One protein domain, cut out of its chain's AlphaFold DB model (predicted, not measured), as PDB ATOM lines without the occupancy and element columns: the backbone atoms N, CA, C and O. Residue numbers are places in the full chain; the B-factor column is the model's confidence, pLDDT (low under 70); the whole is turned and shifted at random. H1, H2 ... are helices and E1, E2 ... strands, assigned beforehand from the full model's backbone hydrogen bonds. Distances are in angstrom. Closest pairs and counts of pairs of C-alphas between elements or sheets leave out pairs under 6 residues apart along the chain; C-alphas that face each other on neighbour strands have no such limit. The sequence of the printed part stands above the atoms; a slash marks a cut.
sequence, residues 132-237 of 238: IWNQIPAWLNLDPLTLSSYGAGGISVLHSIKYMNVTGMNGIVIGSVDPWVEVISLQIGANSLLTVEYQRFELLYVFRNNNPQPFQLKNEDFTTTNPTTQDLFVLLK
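This is residues 132 to 237 of the 238 residues of an uncharacterized protein of Diploscapter pachys (UniProt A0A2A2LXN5). A small parallel sheet, E1 E2 E5, has helix H3 packed along one face; H2 stands beside H3 beyond the sheet's E1 edge, and the hairpin E3-E4 lies next to the other edge strand, E5. Short H1 is close to H3 on the side away from the sheet, and short H4 lies at the end of the long axis opposite to H2. The printed part has 106 residues, in the order H1 H2 E1 H3 E2 E3 E4 H4 E5, and its class is mixed, helices and strands. It is compact, with a radius of gyration of the C-alphas of 13.2 A, and spans 40 by 29 by 24 A.

H1, residues 136 to 139, is close but not clearly touching H3, residues 180 to 188; their closest C-alphas, of Ile 136 and Val 183, are 6.7 A apart. H2, residues 153 to 164, touches H3 with residues 157 to 162 alone, closest at the C-alphas of Ile 161 and Ser 185, 6.9 A. They run the same way at a shallow tilt of 33 degrees, only just short of steep. E1, residues 170 to 174, H3 and E2, residues 192 to 197, form a strand-helix-strand unit, two parallel neighbour strands with a helix between, and its crossover is right-handed. E1 and E2 stand at 14 degrees, with N 171 and O 192 at 2.8 A. H3 is on the sheet at a height of 9.8 A, over E2 and along the strands, at 4 degrees to E2 on the local plane. E3, residues 205 to 208, and E4, residues 211 to 214, are an antiparallel hairpin, with N 213 and O 206 at 2.7 A. H4, residues 219 to 222, is only just not on the sheet, with 4 pairs of C-alphas within 10 A. E5, residues 231 to 236, is parallel to E2 at 18 degrees, with N 193 and O 231 at 2.8 A. The closest C-alphas of E3 and E5, of Phe 207 and Asp 231, are 5.5 A apart. Every O i to N i+4 pair is within hydrogen-bond range in H3, and 7 of 8 in H2; H1 and H4 are too short for such a pair.

H1 begins at C-alpha 136 (185.933, 119.891, 179.545). H2 is 17.5 A long, E1 13.8 A, H3 12.3 A and E2 16.2 A from first to last C-alpha. E3, E4 and H4 are shorter; E5, 16.5 A, ends at C-alpha 236 (199.287, 130.367, 172.760).

The two C-alphas farthest apart, of Ala 152 and Glu 220, are 40.0 A apart. The printed part has no cut, and the link H1 to H2 is long, with 13 residues. Mean pLDDT of the printed part is 71.6; residues 148 to 154, 198 to 205 and 207 to 237 are under 70.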
ATOM      1  N   ILE A 132     189.577 122.414 169.572       79.75
ATOM      2  CA  ILE A 132     188.554 123.056 170.404       79.75
ATOM      3  C   ILE A 132     188.343 122.190 171.640       79.75
ATOM      4  O   ILE A 132     188.108 120.989 171.518       79.75
ATOM      5  N   TRP A 133     188.421 122.794 172.826       83.31
ATOM      6  CA  TRP A 133     188.271 122.096 174.108       83.31
ATOM      7  C   TRP A 133     186.873 122.260 174.708       83.31
ATOM      8  O   TRP A 133     186.684 122.765 175.815       83.31
ATOM      9  N   ASN A 134     185.850 121.850 173.962       83.56
ATOM     10  CA  ASN A 134     184.457 121.952 174.397       83.56
ATOM     11  C   ASN A 134     183.999 120.781 175.289       83.56
ATOM     12  O   ASN A 134     182.913 120.841 175.862       83.56
ATOM     13  N   GLN A 135     184.820 119.737 175.428       84.56
ATOM     14  CA  GLN A 135     184.534 118.528 176.200       84.56
ATOM     15  C   GLN A 135     184.806 118.661 177.706       84.56
ATOM     16  O   GLN A 135     184.323 117.834 178.480       84.56
ATOM     17  N   ILE A 136     185.535 119.697 178.139       84.06
ATOM     18  CA  ILE A 136     185.933 119.891 179.545       84.06
ATOM     19  C   ILE A 136     184.732 119.839 180.513       84.06
ATOM     20  O   ILE A 136     184.816 119.097 181.492       84.06
ATOM     21  N   PRO A 137     183.589 120.522 180.256       83.56
ATOM     22  CA  PRO A 137     182.437 120.466 181.161       83.56
ATOM     23  C   PRO A 137     181.903 119.047 181.387       83.56
ATOM     24  O   PRO A 137     181.520 118.689 182.499       83.56
ATOM     25  N   ALA A 138     181.888 118.224 180.336       85.75
ATOM     26  CA  ALA A 138     181.457 116.836 180.440       85.75
ATOM     27  C   ALA A 138     182.484 116.000 181.218       85.75
ATOM     28  O   ALA A 138     182.110 115.189 182.063       85.75
ATOM     29  N   TRP A 139     183.776 116.227 180.968       87.69
ATOM     30  CA  TRP A 139     184.870 115.470 181.574       87.69
ATOM     31  C   TRP A 139     185.024 115.702 183.077       87.69
ATOM     32  O   TRP A 139     185.387 114.766 183.782       87.69
ATOM     33  N   LEU A 140     184.662 116.881 183.594       84.62
ATOM     34  CA  LEU A 140     184.654 117.150 185.041       84.62
ATOM     35  C   LEU A 140     183.755 116.203 185.847       84.62
ATOM     36  O   LEU A 140     183.959 116.050 187.050       84.62
ATOM     37  N   ASN A 141     182.783 115.557 185.202       85.69
ATOM     38  CA  ASN A 141     181.876 114.606 185.841       85.69
ATOM     39  C   ASN A 141     182.280 113.140 185.615       85.69
ATOM     40  O   ASN A 141     181.607 112.235 186.110       85.69
ATOM     41  N   LEU A 142     183.347 112.885 184.852       86.56
ATOM     42  CA  LEU A 142     183.855 111.540 184.603       86.56
ATOM     43  C   LEU A 142     184.807 111.104 185.720       86.56
ATOM     44  O   LEU A 142     185.437 111.927 186.382       86.56
ATOM     45  N   ASP A 143     184.949 109.793 185.905       85.62
ATOM     46  CA  ASP A 143     185.986 109.252 186.782       85.62
ATOM     47  C   ASP A 143     187.368 109.623 186.198       85.62
ATOM     48  O   ASP A 143     187.628 109.290 185.035       85.62
ATOM     49  N   PRO A 144     188.272 110.264 186.968       81.00
ATOM     50  CA  PRO A 144     189.638 110.573 186.544       81.00
ATOM     51  C   PRO A 144     190.382 109.406 185.879       81.00
ATOM     52  O   PRO A 144     191.169 109.612 184.957       81.00
ATOM     53  N   LEU A 145     190.123 108.165 186.312       79.00
ATOM     54  CA  LEU A 145     190.730 106.959 185.734       79.00
ATOM     55  C   LEU A 145     190.300 106.709 184.280       79.00
ATOM     56  O   LEU A 145     191.008 106.029 183.540       79.00
ATOM     57  N   THR A 146     189.158 107.257 183.862       80.56
ATOM     58  CA  THR A 146     188.612 107.123 182.501       80.56
ATOM     59  C   THR A 146     189.087 108.215 181.545       80.56
ATOM     60  O   THR A 146     188.943 108.055 180.335       80.56
ATOM     61  N   LEU A 147     189.675 109.296 182.072       73.44
ATOM     62  CA  LEU A 147     190.155 110.448 181.301       73.44
ATOM     63  C   LEU A 147     191.582 110.282 180.780       73.44
ATOM     64  O   LEU A 147     192.035 111.082 179.971       73.44
ATOM     65  N   SER A 148     192.306 109.268 181.257       63.94
ATOM     66  CA  SER A 148     193.685 109.018 180.850       63.94
ATOM     67  C   SER A 148     193.771 108.755 179.344       63.94
ATOM     68  O   SER A 148     193.529 107.637 178.880       63.94
ATOM     69  N   SER A 149     194.212 109.763 178.587       59.66
ATOM     70  CA  SER A 149     194.567 109.612 177.169       59.66
ATOM     71  C   SER A 149     195.733 108.633 176.958       59.66
ATOM     72  O   SER A 149     195.944 108.164 175.845       59.66
ATOM     73  N   TYR A 150     196.453 108.280 178.030       53.81
ATOM     74  CA  TYR A 150     197.635 107.411 178.028       53.81
ATOM     75  C   TYR A 150     197.368 106.001 178.573       53.81
ATOM     76  O   TYR A 150     198.305 105.293 178.951       53.81
ATOM     77  N   GLY A 151     196.101 105.588 178.698       64.19
ATOM     78  CA  GLY A 151     195.753 104.281 179.261       64.19
ATOM     79  C   GLY A 151     196.358 104.085 180.659       64.19
ATOM     80  O   GLY A 151     196.184 104.933 181.538       64.19
ATOM     81  N   ALA A 152     197.107 102.999 180.865       61.00
ATOM     82  CA  ALA A 152     197.799 102.732 182.131       61.00
ATOM     83  C   ALA A 152     198.847 103.807 182.497       61.00
ATOM     84  O   ALA A 152     199.085 104.048 183.679       61.00
ATOM     85  N   GLY A 153     199.429 104.506 181.513       60.97
ATOM     86  CA  GLY A 153     200.430 105.553 181.740       60.97
ATOM     87  C   GLY A 153     199.888 106.761 182.511       60.97
ATOM     88  O   GLY A 153     200.558 107.269 183.411       60.97
ATOM     89  N   GLY A 154     198.641 107.176 182.256       69.81
ATOM     90  CA  GLY A 154     198.027 108.314 182.956       69.81
ATOM     91  C   GLY A 154     197.627 108.021 184.405       69.81
ATOM     92  O   GLY A 154     197.419 108.954 185.181       69.81
ATOM     93  N   ILE A 155     197.612 106.746 184.823       78.31
ATOM     94  CA  ILE A 155     197.441 106.369 186.237       78.31
ATOM     95  C   ILE A 155     198.584 106.955 187.071       78.31
ATOM     96  O   ILE A 155     198.347 107.478 188.159       78.31
ATOM     97  N   SER A 156     199.815 106.948 186.552       78.94
ATOM     98  CA  SER A 156     200.965 107.532 187.253       78.94
ATOM     99  C   SER A 156     200.799 109.033 187.503       78.94
ATOM    100  O   SER A 156     201.094 109.503 188.604       78.94
ATOM    101  N   VAL A 157     200.245 109.774 186.538       81.88
ATOM    102  CA  VAL A 157     199.963 111.211 186.668       81.88
ATOM    103  C   VAL A 157     198.873 111.452 187.708       81.88
ATOM    104  O   VAL A 157     199.082 112.237 188.630       81.88
ATOM    105  N   LEU A 158     197.759 110.714 187.648       84.44
ATOM    106  CA  LEU A 158     196.693 110.797 188.652       84.44
ATOM    107  C   LEU A 158     197.217 110.531 190.071       84.44
ATOM    108  O   LEU A 158     196.929 111.288 191.001       84.44
ATOM    109  N   HIS A 159     197.990 109.456 190.246       83.69
ATOM    110  CA  HIS A 159     198.585 109.106 191.535       83.69
ATOM    111  C   HIS A 159     199.580 110.168 192.007       83.69
ATOM    112  O   HIS A 159     199.591 110.493 193.193       83.69
ATOM    113  N   SER A 160     200.358 110.752 191.096       83.31
ATOM    114  CA  SER A 160     201.297 111.831 191.414       83.31
ATOM    115  C   SER A 160     200.569 113.089 191.884       83.31
ATOM    116  O   SER A 160     200.918 113.639 192.925       83.31
ATOM    117  N   ILE A 161     199.513 113.512 191.182       85.00
ATOM    118  CA  ILE A 161     198.704 114.682 191.558       85.00
ATOM    119  C   ILE A 161     198.072 114.476 192.945       85.00
ATOM    120  O   ILE A 161     198.140 115.365 193.796       85.00
ATOM    121  N   LYS A 162     197.523 113.282 193.210       85.44
ATOM    122  CA  LYS A 162     196.971 112.924 194.528       85.44
ATOM    123  C   LYS A 162     198.039 112.914 195.621       85.44
ATOM    124  O   LYS A 162     197.815 113.477 196.688       85.44
ATOM    125  N   TYR A 163     199.194 112.303 195.359       85.56
ATOM    126  CA  TYR A 163     200.298 112.227 196.316       85.56
ATOM    127  C   TYR A 163     200.843 113.615 196.679       85.56
ATOM    128  O   TYR A 163     201.124 113.889 197.844       85.56
ATOM    129  N   MET A 164     200.943 114.508 195.692       84.50
ATOM    130  CA  MET A 164     201.414 115.879 195.895       84.50
ATOM    131  C   MET A 164     200.394 116.778 196.603       84.50
ATOM    132  O   MET A 164     200.782 117.840 197.088       84.50
ATOM    133  N   ASN A 165     199.129 116.347 196.692       86.88
ATOM    134  CA  ASN A 165     198.012 117.089 197.272       86.88
ATOM    135  C   ASN A 165     197.931 118.526 196.735       86.88
ATOM    136  O   ASN A 165     198.147 119.494 197.460       86.88
ATOM    137  N   VAL A 166     197.618 118.653 195.447       85.75
ATOM    138  CA  VAL A 166     197.564 119.948 194.746       85.75
ATOM    139  C   VAL A 166     196.359 120.821 195.119       85.75
ATOM    140  O   VAL A 166     196.142 121.862 194.503       85.75
ATOM    141  N   THR A 167     195.559 120.418 196.106       88.19
ATOM    142  CA  THR A 167     194.377 121.161 196.557       88.19
ATOM    143  C   THR A 167     194.744 122.605 196.906       88.19
ATOM    144  O   THR A 167     195.654 122.847 197.700       88.19
ATOM    145  N   GLY A 168     194.041 123.571 196.317       82.12
ATOM    146  CA  GLY A 168     194.278 124.999 196.529       82.12
ATOM    147  C   GLY A 168     195.527 125.559 195.833       82.12
ATOM    148  O   GLY A 168     195.847 126.728 196.027       82.12
ATOM    149  N   MET A 169     196.257 124.759 195.045       85.00
ATOM    150  CA  MET A 169     197.484 125.203 194.372       85.00
ATOM    151  C   MET A 169     197.214 125.744 192.971       85.00
ATOM    152  O   MET A 169     196.368 125.224 192.248       85.00
ATOM    153  N   ASN A 170     198.005 126.732 192.564       80.62
ATOM    154  CA  ASN A 170     198.070 127.183 191.178       80.62
ATOM    155  C   ASN A 170     199.137 126.361 190.443       80.62
ATOM    156  O   ASN A 170     200.231 126.152 190.979       80.62
ATOM    157  N   GLY A 171     198.838 125.894 189.235       78.62
ATOM    158  CA  GLY A 171     199.706 125.012 188.457       78.62
ATOM    159  C   GLY A 171     199.926 125.492 187.028       78.62
ATOM    160  O   GLY A 171     199.197 126.339 186.520       78.62
ATOM    161  N   ILE A 172     200.940 124.923 186.379       81.12
ATOM    162  CA  ILE A 172     201.188 125.080 184.947       81.12
ATOM    163  C   ILE A 172     201.206 123.695 184.291       81.12
ATOM    164  O   ILE A 172     201.839 122.772 184.807       81.12
ATOM    165  N   VAL A 173     200.511 123.549 183.166       81.81
ATOM    166  CA  VAL A 173     200.518 122.348 182.322       81.81
ATOM    167  C   VAL A 173     201.157 122.715 180.988       81.81
ATOM    168  O   VAL A 173     200.859 123.762 180.425       81.81
ATOM    169  N   ILE A 174     202.067 121.888 180.477       77.81
ATOM    170  CA  ILE A 174     202.776 122.171 179.222       77.81
ATOM    171  C   ILE A 174     202.585 120.999 178.259       77.81
ATOM    172  O   ILE A 174     202.870 119.856 178.619       77.81
ATOM    173  N   GLY A 175     202.147 121.296 177.031       73.75
ATOM    174  CA  GLY A 175     202.014 120.323 175.940       73.75
ATOM    175  C   GLY A 175     200.833 119.364 176.093       73.75
ATOM    176  O   GLY A 175     200.954 118.175 175.790       73.75
ATOM    177  N   SER A 176     199.710 119.849 176.622       76.75
ATOM    178  CA  SER A 176     198.501 119.042 176.770       76.75
ATOM    179  C   SER A 176     197.723 119.050 175.456       76.75
ATOM    180  O   SER A 176     197.097 120.035 175.093       76.75
ATOM    181  N   VAL A 177     197.744 117.932 174.730       74.44
ATOM    182  CA  VAL A 177     197.036 117.790 173.445       74.44
ATOM    183  C   VAL A 177     195.511 117.717 173.632       74.44
ATOM    184  O   VAL A 177     194.757 118.180 172.773       74.44
ATOM    185  N   ASP A 178     195.059 117.149 174.752       81.06
ATOM    186  CA  ASP A 178     193.669 117.114 175.218       81.06
ATOM    187  C   ASP A 178     193.657 117.469 176.716       81.06
ATOM    188  O   ASP A 178     194.605 117.106 177.409       81.06
ATOM    189  N   PRO A 179     192.600 118.096 177.260       84.00
ATOM    190  CA  PRO A 179     192.621 118.744 178.577       84.00
ATOM    191  C   PRO A 179     192.483 117.776 179.770       84.00
ATOM    192  O   PRO A 179     191.792 118.064 180.748       84.00
ATOM    193  N   TRP A 180     193.053 116.573 179.696       85.19
ATOM    194  CA  TRP A 180     192.839 115.531 180.706       85.19
ATOM    195  C   TRP A 180     193.620 115.799 182.003       85.19
ATOM    196  O   TRP A 180     193.072 115.598 183.086       85.19
ATOM    197  N   VAL A 181     194.863 116.298 181.926       87.19
ATOM    198  CA  VAL A 181     195.658 116.673 183.116       87.19
ATOM    199  C   VAL A 181     194.995 117.838 183.840       87.19
ATOM    200  O   VAL A 181     194.919 117.853 185.072       87.19
ATOM    201  N   GLU A 182     194.488 118.791 183.063       88.12
ATOM    202  CA  GLU A 182     193.759 119.958 183.528       88.12
ATOM    203  C   GLU A 182     192.503 119.544 184.283       88.12
ATOM    204  O   GLU A 182     192.338 119.903 185.449       88.12
ATOM    205  N   VAL A 183     191.656 118.723 183.654       86.69
ATOM    206  CA  VAL A 183     190.426 118.216 184.274       86.69
ATOM    207  C   VAL A 183     190.733 117.464 185.564       86.69
ATOM    208  O   VAL A 183     190.136 117.772 186.592       86.69
ATOM    209  N   ILE A 184     191.682 116.522 185.550       87.50
ATOM    210  CA  ILE A 184     192.035 115.736 186.742       87.50
ATOM    211  C   ILE A 184     192.516 116.648 187.878       87.50
ATOM    212  O   ILE A 184     192.139 116.456 189.036       87.50
ATOM    213  N   SER A 185     193.338 117.649 187.564       88.44
ATOM    214  CA  SER A 185     193.868 118.590 188.554       88.44
ATOM    215  C   SER A 185     192.763 119.463 189.159       88.44
ATOM    216  O   SER A 185     192.732 119.646 190.378       88.44
ATOM    217  N   LEU A 186     191.821 119.943 188.340       86.12
ATOM    218  CA  LEU A 186     190.646 120.694 188.797       86.12
ATOM    219  C   LEU A 186     189.725 119.832 189.671       86.12
ATOM    220  O   LEU A 186     189.358 120.255 190.766       86.12
ATOM    221  N   GLN A 187     189.430 118.594 189.253       85.88
ATOM    222  CA  GLN A 187     188.626 117.636 190.028       85.88
ATOM    223  C   GLN A 187     189.235 117.330 191.405       85.88
ATOM    224  O   GLN A 187     188.504 117.130 192.373       85.88
ATOM    225  N   ILE A 188     190.568 117.287 191.503       87.12
ATOM    226  CA  ILE A 188     191.287 117.066 192.770       87.12
ATOM    227  C   ILE A 188     191.328 118.334 193.638       87.12
ATOM    228  O   ILE A 188     191.535 118.235 194.845       87.12
ATOM    229  N   GLY A 189     191.075 119.511 193.061       85.50
ATOM    230  CA  GLY A 189     190.913 120.761 193.799       85.50
ATOM    231  C   GLY A 189     192.023 121.787 193.588       85.50
ATOM    232  O   GLY A 189     192.175 122.665 194.436       85.50
ATOM    233  N   ALA A 190     192.805 121.710 192.505       87.56
ATOM    234  CA  ALA A 190     193.730 122.786 192.133       87.56
ATOM    235  C   ALA A 190     192.997 124.141 192.055       87.56
ATOM    236  O   ALA A 190     191.855 124.191 191.608       87.56
ATOM    237  N   ASN A 191     193.630 125.226 192.510       80.19
ATOM    238  CA  ASN A 191     193.046 126.571 192.517       80.19
ATOM    239  C   ASN A 191     193.189 127.309 191.187       80.19
ATOM    240  O   ASN A 191     192.422 128.205 190.924       80.19
ATOM    241  N   SER A 192     194.163 127.020 190.344       76.50
ATOM    242  CA  SER A 192     194.145 127.526 188.966       76.50
ATOM    243  C   SER A 192     195.168 126.777 188.152       76.50
ATOM    244  O   SER A 192     196.113 126.202 188.698       76.50
ATOM    245  N   LEU A 193     194.977 126.753 186.843       80.50
ATOM    246  CA  LEU A 193     195.897 126.124 185.918       80.50
ATOM    247  C   LEU A 193     196.188 127.081 184.777       80.50
ATOM    248  O   LEU A 193     195.297 127.714 184.221       80.50
ATOM    249  N   LEU A 194     197.457 127.171 184.424       77.75
ATOM    250  CA  LEU A 194     197.904 127.784 183.194       77.75
ATOM    251  C   LEU A 194     198.355 126.669 182.257       77.75
ATOM    252  O   LEU A 194     199.350 126.015 182.541       77.75
ATOM    253  N   THR A 195     197.677 126.461 181.141       80.25
ATOM    254  CA  THR A 195     198.162 125.543 180.113       80.25
ATOM    255  C   THR A 195     198.940 126.302 179.043       80.25
ATOM    256  O   THR A 195     198.542 127.373 178.590       80.25
ATOM    257  N   VAL A 196     200.071 125.752 178.624       74.94
ATOM    258  CA  VAL A 196     200.853 126.234 177.486       74.94
ATOM    259  C   VAL A 196     200.858 125.137 176.435       74.94
ATOM    260  O   VAL A 196     201.372 124.045 176.678       74.94
ATOM    261  N   GLU A 197     200.289 125.432 175.272       72.56
ATOM    262  CA  GLU A 197     200.121 124.480 174.174       72.56
ATOM    263  C   GLU A 197     200.852 124.976 172.917       72.56
ATOM    264  O   GLU A 197     200.938 126.182 172.659       72.56
ATOM    265  N   TYR A 198     201.437 124.042 172.159       66.50
ATOM    266  CA  TYR A 198     202.192 124.347 170.944       66.50
ATOM    267  C   TYR A 198     201.289 124.445 169.709       66.50
ATOM    268  O   TYR A 198     201.635 125.125 168.743       66.50
ATOM    269  N   GLN A 199     200.135 123.776 169.723       67.25
ATOM    270  CA  GLN A 199     199.126 123.886 168.675       67.25
ATOM    271  C   GLN A 199     198.233 125.114 168.885       67.25
ATOM    272  O   GLN A 199     197.988 125.557 170.005       67.25
ATOM    273  N   ARG A 200     197.681 125.655 167.790       67.31
ATOM    274  CA  ARG A 200     196.584 126.628 167.895       67.31
ATOM    275  C   ARG A 200     195.349 125.925 168.455       67.31
ATOM    276  O   ARG A 200     195.000 124.844 167.990       67.31
ATOM    277  N   PHE A 201     194.662 126.547 169.401       68.94
ATOM    278  CA  PHE A 201     193.399 126.036 169.929       68.94
ATOM    279  C   PHE A 201     192.434 127.191 170.228       68.94
ATOM    280  O   PHE A 201     192.842 128.348 170.341       68.94
ATOM    281  N   GLU A 202     191.150 126.864 170.348       69.50
ATOM    282  CA  GLU A 202     190.088 127.770 170.783       69.50
ATOM    283  C   GLU A 202     189.504 127.262 172.108       69.50
ATOM    284  O   GLU A 202     188.994 126.137 172.199       69.50
ATOM    285  N   LEU A 203     189.599 128.090 173.153       68.50
ATOM    286  CA  LEU A 203     188.968 127.821 174.440       68.50
ATOM    287  C   LEU A 203     187.569 128.435 174.444       68.50
ATOM    288  O   LEU A 203     187.421 129.648 174.350       68.50
ATOM    289  N   LEU A 204     186.542 127.598 174.579       65.56
ATOM    290  CA  LEU A 204     185.155 128.073 174.638       65.56
ATOM    291  C   LEU A 204     184.699 128.408 176.061       65.56
ATOM    292  O   LEU A 204     183.733 129.154 176.230       65.56
ATOM    293  N   TYR A 205     185.383 127.868 177.077       67.75
ATOM    294  CA  TYR A 205     184.972 127.978 178.473       67.75
ATOM    295  C   TYR A 205     186.143 128.259 179.411       67.75
ATOM    296  O   TYR A 205     187.183 127.615 179.314       67.75
ATOM    297  N   VAL A 206     185.930 129.148 180.377       70.69
ATOM    298  CA  VAL A 206     186.752 129.263 181.590       70.69
ATOM    299  C   VAL A 206     185.966 128.636 182.729       70.69
ATOM    300  O   VAL A 206     184.752 128.805 182.814       70.69
ATOM    301  N   PHE A 207     186.625 127.895 183.607       61.84
ATOM    302  CA  PHE A 207     185.971 127.375 184.803       61.84
ATOM    303  C   PHE A 207     186.088 128.405 185.912       61.84
ATOM    304  O   PHE A 207     187.088 129.097 185.991       61.84
ATOM    305  N   ARG A 208     185.038 128.541 186.721       66.69
ATOM    306  CA  ARG A 208     185.054 129.292 187.979       66.69
ATOM    307  C   ARG A 208     184.322 128.458 189.014       66.69
ATOM    308  O   ARG A 208     183.129 128.197 188.858       66.69
ATOM    309  N   ASN A 209     185.024 128.013 190.054       63.38
ATOM    310  CA  ASN A 209     184.478 127.105 191.075       63.38
ATOM    311  C   ASN A 209     183.849 125.843 190.452       63.38
ATOM    312  O   ASN A 209     182.700 125.518 190.743       63.38
ATOM    313  N   ASN A 210     184.563 125.185 189.530       57.19
ATOM    314  CA  ASN A 210     184.080 124.052 188.723       57.19
ATOM    315  C   ASN A 210     182.867 124.322 187.806       57.19
ATOM    316  O   ASN A 210     182.393 123.395 187.153       57.19
ATOM    317  N   ASN A 211     182.390 125.565 187.682       61.72
ATOM    318  CA  ASN A 211     181.316 125.912 186.752       61.72
ATOM    319  C   ASN A 211     181.886 126.505 185.456       61.72
ATOM    320  O   ASN A 211     182.598 127.511 185.529       61.72
ATOM    321  N   PRO A 212     181.570 125.942 184.276       66.25
ATOM    322  CA  PRO A 212     181.988 126.513 183.001       66.25
ATOM    323  C   PRO A 212     181.285 127.851 182.754       66.25
ATOM    324  O   PRO A 212     180.070 127.972 182.905       66.25
ATOM    325  N   GLN A 213     182.053 128.845 182.335       67.44
ATOM    326  CA  GLN A 213     181.600 130.161 181.904       67.44
ATOM    327  C   GLN A 213     182.078 130.392 180.468       67.44
ATOM    328  O   GLN A 213     183.214 130.027 180.164       67.44
ATOM    329  N   PRO A 214     181.258 130.981 179.579       63.62
ATOM    330  CA  PRO A 214     181.690 131.328 178.229       63.62
ATOM    331  C   PRO A 214     182.972 132.164 178.247       63.62
ATOM    332  O   PRO A 214     183.128 133.062 179.076       63.62
ATOM    333  N   PHE A 215     183.886 131.864 177.332       65.19
ATOM    334  CA  PHE A 215     185.185 132.518 177.264       65.19
ATOM    335  C   PHE A 215     185.063 133.992 176.848       65.19
ATOM    336  O   PHE A 215     184.786 134.315 175.693       65.19
ATOM    337  N   GLN A 216     185.311 134.895 177.795       59.25
ATOM    338  CA  GLN A 216     185.701 136.280 177.538       59.25
ATOM    339  C   GLN A 216     186.818 136.639 178.515       59.25
ATOM    340  O   GLN A 216     186.538 136.994 179.656       59.25
ATOM    341  N   LEU A 217     188.073 136.530 178.074       56.75
ATOM    342  CA  LEU A 217     189.197 137.029 178.862       56.75
ATOM    343  C   LEU A 217     189.185 138.553 178.851       56.75
ATOM    344  O   LEU A 217     189.194 139.185 177.792       56.75
ATOM    345  N   LYS A 218     189.220 139.137 180.037       61.66
ATOM    346  CA  LYS A 218     189.461 140.556 180.252       61.66
ATOM    347  C   LYS A 218     190.766 140.713 181.021       61.66
ATOM    348  O   LYS A 218     191.183 139.827 181.757       61.66
ATOM    349  N   ASN A 219     191.407 141.871 180.894       53.22
ATOM    350  CA  ASN A 219     192.655 142.151 181.616       53.22
ATOM    351  C   ASN A 219     192.512 141.986 183.141       53.22
ATOM    352  O   ASN A 219     193.467 141.606 183.810       53.22
ATOM    353  N   GLU A 220     191.311 142.226 183.672       61.53
ATOM    354  CA  GLU A 220     190.960 142.030 185.082       61.53
ATOM    355  C   GLU A 220     191.048 140.564 185.552       61.53
ATOM    356  O   GLU A 220     191.327 140.330 186.725       61.53
ATOM    357  N   ASP A 221     190.918 139.581 184.651       55.44
ATOM    358  CA  ASP A 221     191.066 138.154 184.983       55.44
ATOM    359  C   ASP A 221     192.528 137.767 185.291       55.44
ATOM    360  O   ASP A 221     192.786 136.740 185.914       55.44
ATOM    361  N   PHE A 222     193.498 138.596 184.889       55.50
ATOM    362  CA  PHE A 222     194.927 138.394 185.168       55.50
ATOM    363  C   PHE A 222     195.426 139.221 186.361       55.50
ATOM    364  O   PHE A 222     196.550 139.025 186.828       55.50
ATOM    365  N   THR A 223     194.610 140.153 186.863       49.69
ATOM    366  CA  THR A 223     194.934 140.959 188.042       49.69
ATOM    367  C   THR A 223     194.392 140.261 189.284       49.69
ATOM    368  O   THR A 223     193.196 140.266 189.553       49.69
ATOM    369  N   THR A 224     195.276 139.615 190.039       48.06
ATOM    370  CA  THR A 224     194.953 138.795 191.211       48.06
ATOM    371  C   THR A 224     194.404 139.625 192.377       48.06
ATOM    372  O   THR A 224     195.137 139.998 193.292       48.06
ATOM    373  N   THR A 225     193.098 139.900 192.388       44.78
ATOM    374  CA  THR A 225     192.423 140.536 193.536       44.78
ATOM    375  C   THR A 225     191.555 139.581 194.351       44.78
ATOM    376  O   THR A 225     191.067 139.990 195.403       44.78
ATOM    377  N   ASN A 226     191.372 138.319 193.936       44.16
ATOM    378  CA  ASN A 226     190.546 137.370 194.686       44.16
ATOM    379  C   ASN A 226     191.165 135.954 194.739       44.16
ATOM    380  O   ASN A 226     191.327 135.325 193.697       44.16
ATOM    381  N   PRO A 227     191.519 135.426 195.926       46.25
ATOM    382  CA  PRO A 227     192.255 134.166 196.075       46.25
ATOM    383  C   PRO A 227     191.391 132.890 195.979       46.25
ATOM    384  O   PRO A 227     191.859 131.828 196.376       46.25
ATOM    385  N   THR A 228     190.141 132.969 195.510       40.84
ATOM    386  CA  THR A 228     189.163 131.865 195.620       40.84
ATOM    387  C   THR A 228     188.533 131.404 194.304       40.84
ATOM    388  O   THR A 228     187.551 130.669 194.352       40.84
ATOM    389  N   THR A 229     189.033 131.820 193.137       47.72
ATOM    390  CA  THR A 229     188.507 131.353 191.842       47.72
ATOM    391  C   THR A 229     189.419 130.319 191.194       47.72
ATOM    392  O   THR A 229     190.597 130.567 190.956       47.72
ATOM    393  N   GLN A 230     188.826 129.152 190.912       45.94
ATOM    394  CA  GLN A 230     189.417 128.088 190.106       45.94
ATOM    395  C   GLN A 230     189.471 128.424 188.627       45.94
ATOM    396  O   GLN A 230     188.512 128.091 187.950       45.94
ATOM    397  N   ASP A 231     190.559 129.018 188.133       54.69
ATOM    398  CA  ASP A 231     190.642 129.508 186.747       54.69
ATOM    399  C   ASP A 231     191.599 128.665 185.869       54.69
ATOM    400  O   ASP A 231     192.699 128.315 186.297       54.69
ATOM    401  N   LEU A 232     191.197 128.332 184.631       52.97
ATOM    402  CA  LEU A 232     192.070 127.739 183.600       52.97
ATOM    403  C   LEU A 232     192.380 128.797 182.538       52.97
ATOM    404  O   LEU A 232     191.493 129.214 181.794       52.97
ATOM    405  N   PHE A 233     193.644 129.187 182.439       55.06
ATOM    406  CA  PHE A 233     194.155 130.070 181.397       55.06
ATOM    407  C   PHE A 233     194.964 129.246 180.411       55.06
ATOM    408  O   PHE A 233     195.695 128.355 180.826       55.06
ATOM    409  N   VAL A 234     194.878 129.541 179.116       51.41
ATOM    410  CA  VAL A 234     195.729 128.869 178.133       51.41
ATOM    411  C   VAL A 234     196.448 129.908 177.285       51.41
ATOM    412  O   VAL A 234     195.810 130.763 176.672       51.41
ATOM    413  N   LEU A 235     197.781 129.859 177.278       41.56
ATOM    414  CA  LEU A 235     198.618 130.754 176.485       41.56
ATOM    415  C   LEU A 235     199.045 130.063 175.192       41.56
ATOM    416  O   LEU A 235     199.587 128.958 175.203       41.56
ATOM    417  N   LEU A 236     198.817 130.759 174.079       34.75
ATOM    418  CA  LEU A 236     199.287 130.367 172.760       34.75
ATOM    419  C   LEU A 236     200.759 130.764 172.599       34.75
ATOM    420  O   LEU A 236     201.115 131.922 172.833       34.75
ATOM    421  N   LYS A 237     201.601 129.845 172.117       34.16
ATOM    422  CA  LYS A 237     202.883 130.235 171.521       34.16
ATOM    423  C   LYS A 237     202.620 130.779 170.110       34.16
ATOM    424  O   LYS A 237     202.148 130.036 169.251       34.16
TER     425      LYS A 237